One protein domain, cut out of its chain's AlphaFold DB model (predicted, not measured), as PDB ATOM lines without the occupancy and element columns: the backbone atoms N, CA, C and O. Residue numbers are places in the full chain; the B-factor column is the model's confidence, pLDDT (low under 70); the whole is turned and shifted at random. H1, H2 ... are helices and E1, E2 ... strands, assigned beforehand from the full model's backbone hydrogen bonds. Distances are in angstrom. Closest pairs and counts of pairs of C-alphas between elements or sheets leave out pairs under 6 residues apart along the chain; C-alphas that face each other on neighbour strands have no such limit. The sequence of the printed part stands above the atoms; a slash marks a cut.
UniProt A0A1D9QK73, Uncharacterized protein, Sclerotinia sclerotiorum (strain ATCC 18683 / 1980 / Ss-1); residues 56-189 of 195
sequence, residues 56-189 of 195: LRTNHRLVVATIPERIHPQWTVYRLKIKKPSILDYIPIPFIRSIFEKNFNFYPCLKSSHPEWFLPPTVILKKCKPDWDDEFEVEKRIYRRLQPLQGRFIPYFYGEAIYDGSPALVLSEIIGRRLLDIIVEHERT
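What this domain is: This is residues 56 to 189 of the 195 residues of an uncharacterized protein of Sclerotinia sclerotiorum (strain ATCC 18683 / 1980 / Ss-1) (UniProt A0A1D9QK73). A small closed barrel of six strands makes the core, with H5 packed along its outside over E5 and E6. Between E3 and E4 the chain makes an excursion through four helices: H1, H2 and H3 lie off the barrel and H4 returns to its wall, while on the far side from H2 a tail, residues 175 to 189 with H6, sticks out. The printed part has 134 residues, with six named helices and six named strands in the order E1 E2 E3 H1 H2 H3 H4 E4 H5 E5 E6 H6, a mixed class; the barrel's neighbour strands are antiparallel. It is only just compact, close to loose, with a radius of gyration of the C-alphas of 17.0 A, and only just elongated, spanning 56 by 37 by 30 A.

Where its parts are: Find C-alpha 56 at (154.546, 172.570, 146.345), where E1, residues 56 to 58, begins. The other strands are E2, residues 62 to 70, 19.8 A; E3, 77 to 82; E4, 122 to 127; E5, 157 to 163; and E6, 166 to 172, 19.1 A. Look next for the helices H1, residues 87 to 90; H2, 94 to 104, 14.7 A; H3, 108 to 113; H4, 115 to 118; and H5, 133 to 145, 18.3 A from C-alpha 133 at (153.940, 169.169, 165.170). H6, residues 179 to 189, 15.4 A, ends at (133.334, 138.779, 147.556).

How they stand to each other: Round the closed ring run E1 E2 E3 E4 E6 E5 and back to E1. E1, E2 and E3 form a meander, each strand the antiparallel neighbour of the one before. E2 bends by 81 degrees at residue 66; its residues 62 to 63 pair with E1, N 56 and O 63 being 2.8 A apart, and 65 to 70 with E3, N 69 and O 79 at 2.8 A. Look for N 78 and O 125, 2.8 A, between E3 and E4; N 124 and O 171, 2.8 A, between E4 and E6; N 168 and O 161, 2.7 A, in the hairpin E5 and E6; and N 162 and O 57, 2.8 A, between E5 and E1. H5 is on the barrel, outside it, at a height of 10.2 A; its closest C-alphas to E5 are Tyr 143 and Phe 157, 6.4 A. H4 is also on it and outside, over none of the strands, with Pro 115 and Tyr 158 the closest C-alphas to E5, 5.7 A. H1 and H2 only just touch, with 3 pairs of C-alphas within 8 A, the closest Leu 88 and Arg 97 at 5.8 A. H3 is close to H4 but not clearly touching, the closest C-alphas being Lys 111 and Phe 118, 7.3 A. In H2, H3, H5 and H6 every O i to N i+4 pair is within hydrogen-bond range; H1 and H4 are too short for one.

The domain as a whole: The C-alphas farthest apart are Phe 95 and Glu 187, 56.9 A. Residues 102 to 109 and 175 to 189 stand free. The printed part has no cut, and the long link is H5 to E5. Mean pLDDT of the printed part is 81.2; among the residues under 70 are 100 to 118.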
ATOM      1  N   LEU A  56     153.758 173.076 145.237       82.25
ATOM      2  CA  LEU A  56     154.546 172.570 146.345       82.25
ATOM      3  C   LEU A  56     155.792 173.437 146.477       82.25
ATOM      4  O   LEU A  56     156.591 173.512 145.544       82.25
ATOM      5  N   ARG A  57     155.992 174.071 147.630       81.38
ATOM      6  CA  ARG A  57     157.184 174.883 147.877       81.38
ATOM      7  C   ARG A  57     158.167 174.115 148.742       81.38
ATOM      8  O   ARG A  57     157.945 173.939 149.932       81.38
ATOM      9  N   THR A  58     159.260 173.675 148.145       79.88
ATOM     10  CA  THR A  58     160.412 173.146 148.871       79.88
ATOM     11  C   THR A  58     161.312 174.306 149.320       79.88
ATOM     12  O   THR A  58     161.018 175.472 149.032       79.88
ATOM     13  N   ASN A  59     162.401 174.034 150.041       71.06
ATOM     14  CA  ASN A  59     163.202 175.082 150.684       71.06
ATOM     15  C   ASN A  59     163.779 176.083 149.662       71.06
ATOM     16  O   ASN A  59     163.829 177.288 149.902       71.06
ATOM     17  N   HIS A  60     164.131 175.593 148.470       68.38
ATOM     18  CA  HIS A  60     164.758 176.407 147.430       68.38
ATOM     19  C   HIS A  60     163.917 176.567 146.160       68.38
ATOM     20  O   HIS A  60     164.367 177.226 145.220       68.38
ATOM     21  N   ARG A  61     162.721 175.964 146.077       73.50
ATOM     22  CA  ARG A  61     162.007 175.873 144.798       73.50
ATOM     23  C   ARG A  61     160.490 175.750 144.923       73.50
ATOM     24  O   ARG A  61     159.966 175.074 145.797       73.50
ATOM     25  N   LEU A  62     159.790 176.349 143.957       79.69
ATOM     26  CA  LEU A  62     158.387 176.058 143.672       79.69
ATOM     27  C   LEU A  62     158.283 174.930 142.636       79.69
ATOM     28  O   LEU A  62     158.848 175.012 141.540       79.69
ATOM     29  N   VAL A  63     157.560 173.875 142.986       80.75
ATOM     30  CA  VAL A  63     157.282 172.713 142.147       80.75
ATOM     31  C   VAL A  63     155.802 172.732 141.793       80.75
ATOM     32  O   VAL A  63     154.949 172.752 142.674       80.75
ATOM     33  N   VAL A  64     155.505 172.711 140.493       81.19
ATOM     34  CA  VAL A  64     154.130 172.687 139.985       81.19
ATOM     35  C   VAL A  64     153.763 171.263 139.571       81.19
ATOM     36  O   VAL A  64     154.378 170.659 138.681       81.19
ATOM     37  N   ALA A  65     152.752 170.727 140.233       80.62
ATOM     38  CA  ALA A  65     152.057 169.510 139.885       80.62
ATOM     39  C   ALA A  65     151.089 169.754 138.720       80.62
ATOM     40  O   ALA A  65     150.567 170.844 138.508       80.62
ATOM     41  N   THR A  66     150.863 168.711 137.940       77.94
ATOM     42  CA  THR A  66     149.821 168.630 136.918       77.94
ATOM     43  C   THR A  66     148.524 168.111 137.521       77.94
ATOM     44  O   THR A  66     147.446 168.504 137.095       77.94
ATOM     45  N   ILE A  67     148.631 167.182 138.478       76.75
ATOM     46  CA  ILE A  67     147.488 166.502 139.085       76.75
ATOM     47  C   ILE A  67     147.747 166.380 140.588       76.75
ATOM     48  O   ILE A  67     148.772 165.792 140.957       76.75
ATOM     49  N   PRO A  68     146.831 166.883 141.431       78.75
ATOM     50  CA  PRO A  68     146.772 166.604 142.848       78.75
ATOM     51  C   PRO A  68     145.671 165.568 143.095       78.75
ATOM     52  O   PRO A  68     144.483 165.832 142.914       78.75
ATOM     53  N   GLU A  69     146.063 164.358 143.472       80.31
ATOM     54  CA  GLU A  69     145.137 163.279 143.801       80.31
ATOM     55  C   GLU A  69     145.175 163.040 145.309       80.31
ATOM     56  O   GLU A  69     146.183 162.594 145.858       80.31
ATOM     57  N   ARG A  70     144.084 163.342 146.013       77.56
ATOM     58  CA  ARG A  70     143.968 162.996 147.432       77.56
ATOM     59  C   ARG A  70     143.720 161.491 147.549       77.56
ATOM     60  O   ARG A  70     142.749 160.983 147.001       77.56
ATOM     61  N   ILE A  71     144.584 160.773 148.272       73.94
ATOM     62  CA  ILE A  71     144.497 159.298 148.362       73.94
ATOM     63  C   ILE A  71     143.246 158.866 149.141       73.94
ATOM     64  O   ILE A  71     142.695 157.788 148.914       73.94
ATOM     65  N   HIS A  72     142.802 159.692 150.091       68.81
ATOM     66  CA  HIS A  72     141.604 159.424 150.871       68.81
ATOM     67  C   HIS A  72     140.984 160.724 151.415       68.81
ATOM     68  O   HIS A  72     141.738 161.575 151.896       68.81
ATOM     69  N   PRO A  73     139.643 160.866 151.437       64.62
ATOM     70  CA  PRO A  73     138.972 162.082 151.910       64.62
ATOM     71  C   PRO A  73     139.335 162.480 153.344       64.62
ATOM     72  O   PRO A  73     139.400 163.654 153.665       64.62
ATOM     73  N   GLN A  74     139.631 161.516 154.214       66.44
ATOM     74  CA  GLN A  74     139.931 161.781 155.630       66.44
ATOM     75  C   GLN A  74     141.428 161.919 155.934       66.44
ATOM     76  O   GLN A  74     141.808 162.174 157.075       66.44
ATOM     77  N   TRP A  75     142.309 161.697 154.954       73.81
ATOM     78  CA  TRP A  75     143.753 161.686 155.190       73.81
ATOM     79  C   TRP A  75     144.418 162.917 154.595       73.81
ATOM     80  O   TRP A  75     144.045 163.396 153.526       73.81
ATOM     81  N   THR A  76     145.464 163.384 155.271       84.50
ATOM     82  CA  THR A  76     146.309 164.501 154.840       84.50
ATOM     83  C   THR A  76     147.402 164.053 153.864       84.50
ATOM     84  O   THR A  76     148.508 164.594 153.859       84.50
ATOM     85  N   VAL A  77     147.106 163.035 153.049       87.50
ATOM     86  CA  VAL A  77     148.057 162.418 152.119       87.50
ATOM     87  C   VAL A  77     147.619 162.658 150.679       87.50
ATOM     88  O   VAL A  77     146.529 162.254 150.265       87.50
ATOM     89  N   TYR A  78     148.505 163.277 149.911       88.88
ATOM     90  CA  TYR A  78     148.283 163.686 148.533       88.88
ATOM     91  C   TYR A  78     149.296 163.004 147.631       88.88
ATOM     92  O   TYR A  78     150.474 162.906 147.952       88.88
ATOM     93  N   ARG A  79     148.847 162.560 146.471       90.31
ATOM     94  CA  ARG A  79     149.677 162.053 145.393       90.31
ATOM     95  C   ARG A  79     149.756 163.131 144.328       90.31
ATOM     96  O   ARG A  79     148.753 163.481 143.712       90.31
ATOM     97  N   LEU A  80     150.948 163.673 144.125       88.75
ATOM     98  CA  LEU A  80     151.184 164.727 143.150       88.75
ATOM     99  C   LEU A  80     151.943 164.179 141.951       88.75
ATOM    100  O   LEU A  80     153.015 163.594 142.105       88.75
ATOM    101  N   LYS A  81     151.423 164.433 140.748       87.38
ATOM    102  CA  LYS A  81     152.159 164.211 139.496       87.38
ATOM    103  C   LYS A  81     152.819 165.509 139.061       87.38
ATOM    104  O   LYS A  81     152.115 166.484 138.834       87.38
ATOM    105  N   ILE A  82     154.134 165.539 138.911       84.25
ATOM    106  CA  ILE A  82     154.914 166.743 138.595       84.25
ATOM    107  C   ILE A  82     154.999 166.938 137.074       84.25
ATOM    108  O   ILE A  82     155.314 166.004 136.339       84.25
ATOM    109  N   LYS A  83     154.748 168.162 136.583       73.25
ATOM    110  CA  LYS A  83     154.706 168.466 135.134       73.25
ATOM    111  C   LYS A  83     156.065 168.359 134.437       73.25
ATOM    112  O   LYS A  83     156.133 168.030 133.257       73.25
ATOM    113  N   LYS A  84     157.138 168.684 135.157       71.25
ATOM    114  CA  LYS A  84     158.531 168.655 134.689       71.25
ATOM    115  C   LYS A  84     159.416 168.156 135.834       71.25
ATOM    116  O   LYS A  84     159.869 168.978 136.637       71.25
ATOM    117  N   PRO A  85     159.561 166.833 135.986       64.62
ATOM    118  CA  PRO A  85     160.156 166.240 137.176       64.62
ATOM    119  C   PRO A  85     161.669 166.437 137.252       64.62
ATOM    120  O   PRO A  85     162.210 166.561 138.346       64.62
ATOM    121  N   SER A  86     162.364 166.526 136.114       66.75
ATOM    122  CA  SER A  86     163.818 166.645 136.109       66.75
ATOM    123  C   SER A  86     164.272 168.093 135.965       66.75
ATOM    124  O   SER A  86     163.709 168.863 135.185       66.75
ATOM    125  N   ILE A  87     165.351 168.475 136.656       66.25
ATOM    126  CA  ILE A  87     166.010 169.772 136.419       66.25
ATOM    127  C   ILE A  87     166.473 169.925 134.964       66.25
ATOM    128  O   ILE A  87     166.474 171.021 134.408       66.25
ATOM    129  N   LEU A  88     166.793 168.802 134.323       66.75
ATOM    130  CA  LEU A  88     167.229 168.728 132.935       66.75
ATOM    131  C   LEU A  88     166.134 169.172 131.957       66.75
ATOM    132  O   LEU A  88     166.452 169.707 130.899       66.75
ATOM    133  N   ASP A  89     164.861 169.046 132.343       70.50
ATOM    134  CA  ASP A  89     163.713 169.491 131.542       70.50
ATOM    135  C   ASP A  89     163.569 171.027 131.510       70.50
ATOM    136  O   ASP A  89     162.748 171.570 130.766       70.50
ATOM    137  N   TYR A  90     164.360 171.739 132.319       65.25
ATOM    138  CA  TYR A  90     164.423 173.202 132.356       65.25
ATOM    139  C   TYR A  90     165.651 173.766 131.642       65.25
ATOM    140  O   TYR A  90     165.729 174.980 131.471       65.25
ATOM    141  N   ILE A  91     166.596 172.923 131.211       74.81
ATOM    142  CA  ILE A  91     167.782 173.355 130.470       74.81
ATOM    143  C   ILE A  91     167.442 173.309 128.973       74.81
ATOM    144  O   ILE A  91     167.373 172.221 128.401       74.81
ATOM    145  N   PRO A  92     167.246 174.461 128.301       74.94
ATOM    146  CA  PRO A  92     166.848 174.476 126.892       74.94
ATOM    147  C   PRO A  92     167.985 174.051 125.948       74.94
ATOM    148  O   PRO A  92     167.747 173.779 124.775       74.94
ATOM    149  N   ILE A  93     169.224 173.999 126.447       83.75
ATOM    150  CA  ILE A  93     170.422 173.720 125.656       83.75
ATOM    151  C   ILE A  93     170.768 172.219 125.761       83.75
ATOM    152  O   ILE A  93     171.251 171.781 126.812       83.75
ATOM    153  N   PRO A  94     170.602 171.419 124.686       77.75
ATOM    154  CA  PRO A  94     170.791 169.964 124.724       77.75
ATOM    155  C   PRO A  94     172.236 169.545 125.034       77.75
ATOM    156  O   PRO A  94     172.466 168.501 125.642       77.75
ATOM    157  N   PHE A  95     173.213 170.384 124.685       79.94
ATOM    158  CA  PHE A  95     174.624 170.161 125.006       79.94
ATOM    159  C   PHE A  95     174.886 170.202 126.519       79.94
ATOM    160  O   PHE A  95     175.470 169.275 127.076       79.94
ATOM    161  N   ILE A  96     174.384 171.239 127.199       76.19
ATOM    162  CA  ILE A  96     174.510 171.387 128.657       76.19
ATOM    163  C   ILE A  96     173.746 170.268 129.359       76.19
ATOM    164  O   ILE A  96     174.277 169.664 130.286       76.19
ATOM    165  N   ARG A  97     172.541 169.937 128.875       77.50
ATOM    166  CA  ARG A  97     171.759 168.799 129.370       77.50
ATOM    167  C   ARG A  97     172.554 167.493 129.308       77.50
ATOM    168  O   ARG A  97     172.631 166.799 130.314       77.50
ATOM    169  N   SER A  98     173.178 167.180 128.172       73.19
ATOM    170  CA  SER A  98     173.946 165.939 127.991       73.19
ATOM    171  C   SER A  98     175.208 165.885 128.865       73.19
ATOM    172  O   SER A  98     175.538 164.832 129.415       73.19
ATOM    173  N   ILE A  99     175.892 167.021 129.046       72.25
ATOM    174  CA  ILE A  99     177.039 167.133 129.960       72.25
ATOM    175  C   ILE A  99     176.591 166.944 131.408       72.25
ATOM    176  O   ILE A  99     177.234 166.189 132.142       72.25
ATOM    177  N   PHE A 100     175.492 167.587 131.813       66.56
ATOM    178  CA  PHE A 100     174.921 167.405 133.140       66.56
ATOM    179  C   PHE A 100     174.503 165.947 133.339       66.56
ATOM    180  O   PHE A 100     175.034 165.320 134.232       66.56
ATOM    181  N   GLU A 101     173.676 165.336 132.493       68.44
ATOM    182  CA  GLU A 101     173.249 163.930 132.647       68.44
ATOM    183  C   GLU A 101     174.409 162.946 132.881       68.44
ATOM    184  O   GLU A 101     174.337 162.094 133.774       68.44
ATOM    185  N   LYS A 102     175.499 163.084 132.114       67.00
ATOM    186  CA  LYS A 102     176.665 162.193 132.201       67.00
ATOM    187  C   LYS A 102     177.512 162.412 133.452       67.00
ATOM    188  O   LYS A 102     177.955 161.439 134.055       67.00
ATOM    189  N   ASN A 103     177.738 163.662 133.844       59.22
ATOM    190  CA  ASN A 103     178.624 163.985 134.966       59.22
ATOM    191  C   ASN A 103     177.864 164.106 136.297       59.22
ATOM    192  O   ASN A 103     178.434 163.925 137.363       59.22
ATOM    193  N   PHE A 104     176.558 164.358 136.264       58.97
ATOM    194  CA  PHE A 104     175.744 164.639 137.444       58.97
ATOM    195  C   PHE A 104     175.576 163.418 138.357       58.97
ATOM    196  O   PHE A 104     175.613 163.544 139.580       58.97
ATOM    197  N   ASN A 105     175.475 162.214 137.785       55.19
ATOM    198  CA  ASN A 105     175.445 160.973 138.566       55.19
ATOM    199  C   ASN A 105     176.748 160.710 139.347       55.19
ATOM    200  O   ASN A 105     176.724 159.925 140.292       55.19
ATOM    201  N   PHE A 106     177.850 161.386 138.993       56.53
ATOM    202  CA  PHE A 106     179.140 161.316 139.685       56.53
ATOM    203  C   PHE A 106     179.270 162.278 140.873       56.53
ATOM    204  O   PHE A 106     180.243 162.171 141.617       56.53
ATOM    205  N   TYR A 107     178.308 163.182 141.097       57.16
ATOM    206  CA  TYR A 107     178.317 164.118 142.226       57.16
ATOM    207  C   TYR A 107     177.272 163.713 143.281       57.16
ATOM    208  O   TYR A 107     176.189 164.305 143.347       57.16
ATOM    209  N   PRO A 108     177.568 162.729 144.151       57.31
ATOM    210  CA  PRO A 108     176.670 162.339 145.239       57.31
ATOM    211  C   PRO A 108     176.348 163.507 146.187       57.31
ATOM    212  O   PRO A 108     175.272 163.528 146.783       57.31
ATOM    213  N   CYS A 109     177.219 164.522 146.270       51.41
ATOM    214  CA  CYS A 109     176.968 165.716 147.075       51.41
ATOM    215  C   CYS A 109     175.761 166.528 146.581       51.41
ATOM    216  O   CYS A 109     174.994 167.010 147.403       51.41
ATOM    217  N   LEU A 110     175.516 166.624 145.267       56.84
ATOM    218  CA  LEU A 110     174.401 167.416 144.737       56.84
ATOM    219  C   LEU A 110     173.050 166.759 145.043       56.84
ATOM    220  O   LEU A 110     172.107 167.457 145.410       56.84
ATOM    221  N   LYS A 111     172.972 165.422 144.985       55.62
ATOM    222  CA  LYS A 111     171.798 164.665 145.456       55.62
ATOM    223  C   LYS A 111     171.577 164.817 146.961       55.62
ATOM    224  O   LYS A 111     170.432 164.854 147.395       55.62
ATOM    225  N   SER A 112     172.654 164.906 147.744       54.75
ATOM    226  CA  SER A 112     172.563 165.081 149.196       54.75
ATOM    227  C   SER A 112     172.197 166.509 149.609       54.75
ATOM    228  O   SER A 112     171.542 166.678 150.633       54.75
ATOM    229  N   SER A 113     172.618 167.525 148.851       53.44
ATOM    230  CA  SER A 113     172.367 168.937 149.171       53.44
ATOM    231  C   SER A 113     171.059 169.468 148.580       53.44
ATOM    232  O   SER A 113     170.453 170.345 149.180       53.44
ATOM    233  N   HIS A 114     170.613 168.953 147.425       60.25
ATOM    234  CA  HIS A 114     169.402 169.414 146.731       60.25
ATOM    235  C   HIS A 114     168.559 168.234 146.203       60.25
ATOM    236  O   HIS A 114     168.374 168.090 144.989       60.25
ATOM    237  N   PRO A 115     168.022 167.374 147.092       61.28
ATOM    238  CA  PRO A 115     167.173 166.240 146.700       61.28
ATOM    239  C   PRO A 115     165.908 166.680 145.942       61.28
ATOM    240  O   PRO A 115     165.401 165.951 145.092       61.28
ATOM    241  N   GLU A 116     165.465 167.917 146.175       64.62
ATOM    242  CA  GLU A 116     164.347 168.606 145.517       64.62
ATOM    243  C   GLU A 116     164.487 168.696 143.982       64.62
ATOM    244  O   GLU A 116     163.507 168.889 143.265       64.62
ATOM    245  N   TRP A 117     165.706 168.574 143.446       66.62
ATOM    246  CA  TRP A 117     165.968 168.601 142.001       66.62
ATOM    247  C   TRP A 117     165.791 167.235 141.326       66.62
ATOM    248  O   TRP A 117     165.769 167.163 140.095       66.62
ATOM    249  N   PHE A 118     165.648 166.172 142.123       69.81
ATOM    250  CA  PHE A 118     165.528 164.777 141.685       69.81
ATOM    251  C   PHE A 118     164.180 164.175 142.051       69.81
ATOM    252  O   PHE A 118     164.074 162.956 142.191       69.81
ATOM    253  N   LEU A 119     163.156 165.017 142.222       80.19
ATOM    254  CA  LEU A 119     161.826 164.512 142.504       80.19
ATOM    255  C   LEU A 119     161.353 163.631 141.336       80.19
ATOM    256  O   LEU A 119     161.435 164.039 140.173       80.19
ATOM    257  N   PRO A 120     160.871 162.412 141.620       83.38
ATOM    258  CA  PRO A 120     160.288 161.564 140.595       83.38
ATOM    259  C   PRO A 120     159.027 162.210 139.989       83.38
ATOM    260  O   PRO A 120     158.440 163.112 140.587       83.38
ATOM    261  N   PRO A 121     158.554 161.724 138.824       84.94
ATOM    262  CA  PRO A 121     157.307 162.187 138.204       84.94
ATOM    263  C   PRO A 121     156.093 162.153 139.132       84.94
ATOM    264  O   PRO A 121     155.177 162.950 138.947       84.94
ATOM    265  N   THR A 122     156.097 161.262 140.123       88.31
ATOM    266  CA  THR A 122     155.050 161.152 141.135       88.31
ATOM    267  C   THR A 122     155.665 161.183 142.525       88.31
ATOM    268  O   THR A 122     156.529 160.364 142.835       88.31
ATOM    269  N   VAL A 123     155.183 162.081 143.377       90.88
ATOM    270  CA  VAL A 123     155.557 162.158 144.797       90.88
ATOM    271  C   VAL A 123     154.322 162.051 145.676       90.88
ATOM    272  O   VAL A 123     153.216 162.411 145.269       90.88
ATOM    273  N   ILE A 124     154.517 161.566 146.895       91.94
ATOM    274  CA  ILE A 124     153.499 161.551 147.937       91.94
ATOM    275  C   ILE A 124     153.817 162.665 148.925       91.94
ATOM    276  O   ILE A 124     154.924 162.735 149.453       91.94
ATOM    277  N   LEU A 125     152.847 163.529 149.181       92.38
ATOM    278  CA  LEU A 125     152.902 164.519 150.238       92.38
ATOM    279  C   LEU A 125     152.097 164.047 151.426       92.38
ATOM    280  O   LEU A 125     150.940 163.663 151.279       92.38
ATOM    281  N   LYS A 126     152.684 164.152 152.608       92.69
ATOM    282  CA  LYS A 126     151.979 163.960 153.869       92.69
ATOM    283  C   LYS A 126     151.984 165.283 154.627       92.69
ATOM    284  O   LYS A 126     153.026 165.646 155.168       92.69
ATOM    285  N   LYS A 127     150.865 166.022 154.616       92.50
ATOM    286  CA  LYS A 127     150.741 167.283 155.374       92.50
ATOM    287  C   LYS A 127     150.719 166.978 156.875       92.50
ATOM    288  O   LYS A 127     150.087 166.001 157.300       92.50
ATOM    289  N   CYS A 128     151.359 167.849 157.649       91.31
ATOM    290  CA  CYS A 128     151.171 167.954 159.088       91.31
ATOM    291  C   CYS A 128     149.694 168.258 159.377       91.31
ATOM    292  O   CYS A 128     149.053 169.016 158.643       91.31
ATOM    293  N   LYS A 129     149.148 167.623 160.412       87.62
ATOM    294  CA  LYS A 129     147.807 167.941 160.906       87.62
ATOM    295  C   LYS A 129     147.904 169.119 161.884       87.62
ATOM    296  O   LYS A 129     148.961 169.294 162.486       87.62
ATOM    297  N   PRO A 130     146.829 169.902 162.063       86.00
ATOM    298  CA  PRO A 130     146.781 170.900 163.128       86.00
ATOM    299  C   PRO A 130     147.113 170.255 164.479       86.00
ATOM    300  O   PRO A 130     146.603 169.172 164.759       86.00
ATOM    301  N   ASP A 131     147.975 170.901 165.266       88.38
ATOM    302  CA  ASP A 131     148.406 170.479 166.610       88.38
ATOM    303  C   ASP A 131     149.173 169.141 166.685       88.38
ATOM    304  O   ASP A 131     149.215 168.508 167.737       88.38
ATOM    305  N   TRP A 132     149.769 168.682 165.576       90.25
ATOM    306  CA  TRP A 132     150.529 167.417 165.485       90.25
ATOM    307  C   TRP A 132     152.005 167.643 165.103       90.25
ATOM    308  O   TRP A 132     152.627 166.836 164.402       90.25
ATOM    309  N   ASP A 133     152.567 168.782 165.510       92.88
ATOM    310  CA  ASP A 133     153.940 169.169 165.170       92.88
ATOM    311  C   ASP A 133     154.976 168.186 165.742       92.88
ATOM    312  O   ASP A 133     155.957 167.849 165.072       92.88
ATOM    313  N   ASP A 134     154.731 167.659 166.944       94.00
ATOM    314  CA  ASP A 134     155.619 166.691 167.591       94.00
ATOM    315  C   ASP A 134     155.667 165.369 166.810       94.00
ATOM    316  O   ASP A 134     156.752 164.846 166.529       94.00
ATOM    317  N   GLU A 135     154.517 164.835 166.392       92.50
ATOM    318  CA  GLU A 135     154.431 163.635 165.557       92.50
ATOM    319  C   GLU A 135     155.103 163.847 164.203       92.50
ATOM    320  O   GLU A 135     155.792 162.951 163.705       92.50
ATOM    321  N   PHE A 136     154.934 165.031 163.615       92.75
ATOM    322  CA  PHE A 136     155.564 165.392 162.353       92.75
ATOM    323  C   PHE A 136     157.095 165.401 162.471       92.75
ATOM    324  O   PHE A 136     157.794 164.789 161.653       92.75
ATOM    325  N   GLU A 137     157.638 166.013 163.526       94.69
ATOM    326  CA  GLU A 137     159.077 166.032 163.799       94.69
ATOM    327  C   GLU A 137     159.632 164.641 164.130       94.69
ATOM    328  O   GLU A 137     160.736 164.278 163.693       94.69
ATOM    329  N   VAL A 138     158.874 163.827 164.867       96.31
ATOM    330  CA  VAL A 138     159.227 162.433 165.161       96.31
ATOM    331  C   VAL A 138     159.278 161.612 163.877       96.31
ATOM    332  O   VAL A 138     160.284 160.944 163.629       96.31
ATOM    333  N   GLU A 139     158.249 161.681 163.034       95.19
ATOM    334  CA  GLU A 139     158.202 160.961 161.762       95.19
ATOM    335  C   GLU A 139     159.375 161.359 160.865       95.19
ATOM    336  O   GLU A 139     160.095 160.503 160.343       95.19
ATOM    337  N   LYS A 140     159.652 162.659 160.765       94.19
ATOM    338  CA  LYS A 140     160.808 163.179 160.039       94.19
ATOM    339  C   LYS A 140     162.128 162.603 160.552       94.19
ATOM    340  O   LYS A 140     162.986 162.184 159.766       94.19
ATOM    341  N   ARG A 141     162.312 162.555 161.874       95.31
ATOM    342  CA  ARG A 141     163.507 161.971 162.501       95.31
ATOM    343  C   ARG A 141     163.611 160.472 162.224       95.31
ATOM    344  O   ARG A 141     164.716 159.984 161.987       95.31
ATOM    345  N   ILE A 142     162.489 159.754 162.216       95.81
ATOM    346  CA  ILE A 142     162.433 158.325 161.887       95.81
ATOM    347  C   ILE A 142     162.884 158.097 160.446       95.81
ATOM    348  O   ILE A 142     163.764 157.266 160.229       95.81
ATOM    349  N   TYR A 143     162.380 158.863 159.474       93.94
ATOM    350  CA  TYR A 143     162.836 158.746 158.086       93.94
ATOM    351  C   TYR A 143     164.343 158.967 157.958       93.94
ATOM    352  O   TYR A 143     165.019 158.160 157.320       93.94
ATOM    353  N   ARG A 144     164.893 160.002 158.610       91.94
ATOM    354  CA  ARG A 144     166.346 160.256 158.629       91.94
ATOM    355  C   ARG A 144     167.123 159.095 159.255       91.94
ATOM    356  O   ARG A 144     168.127 158.658 158.704       91.94
ATOM    357  N   ARG A 145     166.645 158.548 160.376       95.56
ATOM    358  CA  ARG A 145     167.276 157.407 161.058       95.56
ATOM    359  C   ARG A 145     167.231 156.123 160.227       95.56
ATOM    360  O   ARG A 145     168.171 155.337 160.271       95.56
ATOM    361  N   LEU A 146     166.148 155.905 159.485       94.88
ATOM    362  CA  LEU A 146     165.926 154.716 158.662       94.88
ATOM    363  C   LEU A 146     166.357 154.913 157.204       94.88
ATOM    364  O   LEU A 146     165.952 154.135 156.342       94.88
ATOM    365  N   GLN A 147     167.208 155.903 156.916       90.50
ATOM    366  CA  GLN A 147     167.745 156.154 155.578       90.50
ATOM    367  C   GLN A 147     168.263 154.885 154.864       90.50
ATOM    368  O   GLN A 147     167.942 154.726 153.687       90.50
ATOM    369  N   PRO A 148     168.956 153.928 155.525       91.50
ATOM    370  CA  PRO A 148     169.402 152.693 154.868       91.50
ATOM    371  C   PRO A 148     168.276 151.763 154.380       91.50
ATOM    372  O   PRO A 148     168.532 150.878 153.567       91.50
ATOM    373  N   LEU A 149     167.045 151.922 154.880       91.50
ATOM    374  CA  LEU A 149     165.883 151.099 154.515       91.50
ATOM    375  C   LEU A 149     165.012 151.738 153.422       91.50
ATOM    376  O   LEU A 149     164.115 151.079 152.879       91.50
ATOM    377  N   GLN A 150     165.256 153.012 153.112       91.50
ATOM    378  CA  GLN A 150     164.482 153.763 152.132       91.50
ATOM    379  C   GLN A 150     164.653 153.205 150.715       91.50
ATOM    380  O   GLN A 150     165.729 152.754 150.322       91.50
ATOM    381  N   GLY A 151     163.562 153.212 149.950       82.75
ATOM    382  CA  GLY A 151     163.486 152.689 148.586       82.75
ATOM    383  C   GLY A 151     163.307 151.183 148.471       82.75
ATOM    384  O   GLY A 151     162.892 150.707 147.418       82.75
ATOM    385  N   ARG A 152     163.599 150.432 149.537       85.25
ATOM    386  CA  ARG A 152     163.400 148.979 149.576       85.25
ATOM    387  C   ARG A 152     162.241 148.571 150.472       85.25
ATOM    388  O   ARG A 152     161.423 147.759 150.060       85.25
ATOM    389  N   PHE A 153     162.191 149.110 151.689       86.56
ATOM    390  CA  PHE A 153     161.190 148.732 152.693       86.56
ATOM    391  C   PHE A 153     160.261 149.881 153.068       86.56
ATOM    392  O   PHE A 153     159.101 149.649 153.391       86.56
ATOM    393  N   ILE A 154     160.766 151.112 153.022       91.81
ATOM    394  CA  ILE A 154     159.998 152.328 153.301       91.81
ATOM    395  C   ILE A 154     160.198 153.337 152.161       91.81
ATOM    396  O   ILE A 154     161.177 153.213 151.417       91.81
ATOM    397  N   PRO A 155     159.313 154.336 152.003       92.69
ATOM    398  CA  PRO A 155     159.499 155.395 151.017       92.69
ATOM    399  C   PRO A 155     160.851 156.093 151.132       92.69
ATOM    400  O   PRO A 155     161.380 156.264 152.231       92.69
ATOM    401  N   TYR A 156     161.367 156.574 150.003       91.19
ATOM    402  CA  TYR A 156     162.377 157.622 150.030       91.19
ATOM    403  C   TYR A 156     161.783 158.892 150.617       91.19
ATOM    404  O   TYR A 156     160.711 159.323 150.202       91.19
ATOM    405  N   PHE A 157     162.506 159.493 151.551       90.94
ATOM    406  CA  PHE A 157     162.214 160.810 152.086       90.94
ATOM    407  C   PHE A 157     163.064 161.843 151.351       90.94
ATOM    408  O   PHE A 157     164.283 161.892 151.520       90.94
ATOM    409  N   TYR A 158     162.415 162.656 150.520       87.31
ATOM    410  CA  TYR A 158     163.074 163.686 149.715       87.31
ATOM    411  C   TYR A 158     163.254 165.006 150.463       87.31
ATOM    412  O   TYR A 158     164.053 165.833 150.035       87.31
ATOM    413  N   GLY A 159     162.544 165.199 151.575       89.31
ATOM    414  CA  GLY A 159     162.655 166.389 152.406       89.31
ATOM    415  C   GLY A 159     161.304 166.966 152.804       89.31
ATOM    416  O   GLY A 159     160.270 166.301 152.748       89.31
ATOM    417  N   GLU A 160     161.345 168.218 153.233       91.75
ATOM    418  CA  GLU A 160     160.201 168.972 153.733       91.75
ATOM    419  C   GLU A 160     159.730 169.966 152.671       91.75
ATOM    420  O   GLU A 160     160.513 170.442 151.844       91.75
ATOM    421  N   ALA A 161     158.446 170.293 152.702       90.81
ATOM    422  CA  ALA A 161     157.868 171.302 151.838       90.81
ATOM    423  C   ALA A 161     156.671 171.975 152.509       90.81
ATOM    424  O   ALA A 161     156.107 171.458 153.468       90.81
ATOM    425  N   ILE A 162     156.264 173.119 151.974       90.62
ATOM    426  CA  ILE A 162     154.993 173.759 152.279       90.62
ATOM    427  C   ILE A 162     154.022 173.418 151.156       90.62
ATOM    428  O   ILE A 162     154.298 173.653 149.976       90.62
ATOM    429  N   TYR A 163     152.883 172.862 151.539       88.62
ATOM    430  CA  TYR A 163     151.790 172.537 150.644       88.62
ATOM    431  C   TYR A 163     150.514 173.108 151.231       88.62
ATOM    432  O   TYR A 163     150.156 172.763 152.358       88.62
ATOM    433  N   ASP A 164     149.846 173.983 150.479       87.50
ATOM    434  CA  ASP A 164     148.595 174.603 150.924       87.50
ATOM    435  C   ASP A 164     148.733 175.294 152.298       87.50
ATOM    436  O   ASP A 164     147.989 175.040 153.242       87.50
ATOM    437  N   GLY A 165     149.811 176.067 152.459       86.75
ATOM    438  CA  GLY A 165     150.134 176.770 153.705       86.75
ATOM    439  C   GLY A 165     150.596 175.889 154.874       86.75
ATOM    440  O   GLY A 165     151.077 176.435 155.862       86.75
ATOM    441  N   SER A 166     150.520 174.557 154.779       89.38
ATOM    442  CA  SER A 166     150.923 173.641 155.857       89.38
ATOM    443  C   SER A 166     152.260 172.943 155.567       89.38
ATOM    444  O   SER A 166     152.538 172.612 154.408       89.38
ATOM    445  N   PRO A 167     153.073 172.642 156.597       92.62
ATOM    446  CA  PRO A 167     154.235 171.769 156.456       92.62
ATOM    447  C   PRO A 167     153.843 170.378 155.953       92.62
ATOM    448  O   PRO A 167     152.800 169.839 156.326       92.62
ATOM    449  N   ALA A 168     154.677 169.781 155.111       93.25
ATOM    450  CA  ALA A 168     154.471 168.456 154.550       93.25
ATOM    451  C   ALA A 168     155.794 167.712 154.332       93.25
ATOM    452  O   ALA A 168     156.824 168.311 154.018       93.25
ATOM    453  N   LEU A 169     155.751 166.384 154.452       93.69
ATOM    454  CA  LEU A 169     156.853 165.505 154.061       93.69
ATOM    455  C   LEU A 169     156.706 165.117 152.590       93.69
ATOM    456  O   LEU A 169     155.619 164.724 152.165       93.69
ATOM    457  N   VAL A 170     157.804 165.178 151.839       92.19
ATOM    458  CA  VAL A 170     157.876 164.748 150.439       92.19
ATOM    459  C   VAL A 170     158.461 163.342 150.378       92.19
ATOM    460  O   VAL A 170     159.617 163.117 150.743       92.19
ATOM    461  N   LEU A 171     157.660 162.390 149.910       92.81
ATOM    462  CA  LEU A 171     157.964 160.964 149.912       92.81
ATOM    463  C   LEU A 171     157.883 160.371 148.501       92.81
ATOM    464  O   LEU A 171     157.158 160.871 147.638       92.81
ATOM    465  N   SER A 172     158.600 159.275 148.253       90.50
ATOM    466  CA  SER A 172     158.389 158.483 147.039       90.50
ATOM    467  C   SER A 172     157.057 157.750 147.077       90.50
ATOM    468  O   SER A 172     156.609 157.281 148.122       90.50
ATOM    469  N   GLU A 173     156.469 157.567 145.902       90.38
ATOM    470  CA  GLU A 173     155.350 156.656 145.723       90.38
ATOM    471  C   GLU A 173     155.739 155.208 146.061       90.38
ATOM    472  O   GLU A 173     156.793 154.723 145.648       90.38
ATOM    473  N   ILE A 174     154.865 154.516 146.798       85.88
ATOM    474  CA  ILE A 174     154.923 153.061 146.953       85.88
ATOM    475  C   ILE A 174     153.881 152.458 146.018       85.88
ATOM    476  O   ILE A 174     152.689 152.732 146.149       85.88
ATOM    477  N   ILE A 175     154.328 151.606 145.102       81.88
ATOM    478  CA  ILE A 175     153.431 150.850 144.233       81.88
ATOM    479  C   ILE A 175     152.884 149.665 145.032       81.88
ATOM    480  O   ILE A 175     153.639 148.804 145.477       81.88
ATOM    481  N   GLY A 176     151.569 149.619 145.213       82.44
ATOM    482  CA  GLY A 176     150.902 148.543 145.935       82.44
ATOM    483  C   GLY A 176     149.443 148.864 146.218       82.44
ATOM    484  O   GLY A 176     148.964 149.961 145.932       82.44
ATOM    485  N   ARG A 177     148.731 147.889 146.786       80.94
ATOM    486  CA  ARG A 177     147.376 148.089 147.310       80.94
ATOM    487  C   ARG A 177     147.438 148.225 148.820       80.94
ATOM    488  O   ARG A 177     148.246 147.557 149.467       80.94
ATOM    489  N   ARG A 178     146.583 149.075 149.386       83.69
ATOM    490  CA  ARG A 178     146.452 149.148 150.841       83.69
ATOM    491  C   ARG A 178     145.829 147.845 151.320       83.69
ATOM    492  O   ARG A 178     144.946 147.294 150.669       83.69
ATOM    493  N   LEU A 179     146.258 147.387 152.489       86.31
ATOM    494  CA  LEU A 179     145.699 146.181 153.092       86.31
ATOM    495  C   LEU A 179     144.181 146.306 153.315       86.31
ATOM    496  O   LEU A 179     143.454 145.348 153.086       86.31
ATOM    497  N   LEU A 180     143.704 147.502 153.677       83.81
ATOM    498  CA  LEU A 180     142.276 147.788 153.848       83.81
ATOM    499  C   LEU A 180     141.467 147.528 152.573       83.81
ATOM    500  O   LEU A 180     140.415 146.905 152.645       83.81
ATOM    501  N   ASP A 181     141.978 147.945 151.412       85.81
ATOM    502  CA  ASP A 181     141.283 147.734 150.137       85.81
ATOM    503  C   ASP A 181     141.148 146.233 149.841       85.81
ATOM    504  O   ASP A 181     140.096 145.770 149.409       85.81
ATOM    505  N   ILE A 182     142.192 145.457 150.151       88.25
ATOM    506  CA  ILE A 182     142.203 143.998 149.974       88.25
ATOM    507  C   ILE A 182     141.184 143.322 150.905       88.25
ATOM    508  O   ILE A 182     140.482 142.408 150.476       88.25
ATOM    509  N   ILE A 183     141.092 143.762 152.163       90.00
ATOM    510  CA  ILE A 183     140.151 143.205 153.149       90.00
ATOM    511  C   ILE A 183     138.706 143.493 152.730       90.00
ATOM    512  O   ILE A 183     137.894 142.574 152.664       90.00
ATOM    513  N   VAL A 184     138.401 144.740 152.365       88.00
ATOM    514  CA  VAL A 184     137.052 145.144 151.936       88.00
ATOM    515  C   VAL A 184     136.625 144.408 150.661       88.00
ATOM    516  O   VAL A 184     135.473 143.989 150.535       88.00
ATOM    517  N   GLU A 185     137.538 144.221 149.703       87.56
ATOM    518  CA  GLU A 185     137.281 143.395 148.518       87.56
ATOM    519  C   GLU A 185     136.990 141.936 148.890       87.56
ATOM    520  O   GLU A 185     136.074 141.328 148.325       87.56
ATOM    521  N   HIS A 186     137.740 141.377 149.844       89.62
ATOM    522  CA  HIS A 186     137.545 140.007 150.300       89.62
ATOM    523  C   HIS A 186     136.159 139.817 150.927       89.62
ATOM    524  O   HIS A 186     135.421 138.932 150.499       89.62
ATOM    525  N   GLU A 187     135.767 140.681 151.865       88.19
ATOM    526  CA  GLU A 187     134.460 140.628 152.532       88.19
ATOM    527  C   GLU A 187     133.300 140.789 151.541       88.19
ATOM    528  O   GLU A 187     132.354 140.001 151.553       88.19
ATOM    529  N   ARG A 188     133.397 141.746 150.605       87.38
ATOM    530  CA  ARG A 188     132.384 141.924 149.550       87.38
ATOM    531  C   ARG A 188     132.239 140.668 148.688       87.38
ATOM    532  O   ARG A 188     131.127 140.322 148.300       87.38
ATOM    533  N   THR A 189     133.345 139.991 148.386       87.69
ATOM    534  CA  THR A 189     133.334 138.779 147.556       87.69
ATOM    535  C   THR A 189     132.723 137.582 148.288       87.69
ATOM    536  O   THR A 189     132.067 136.769 147.643       87.69
TER     537      THR A 189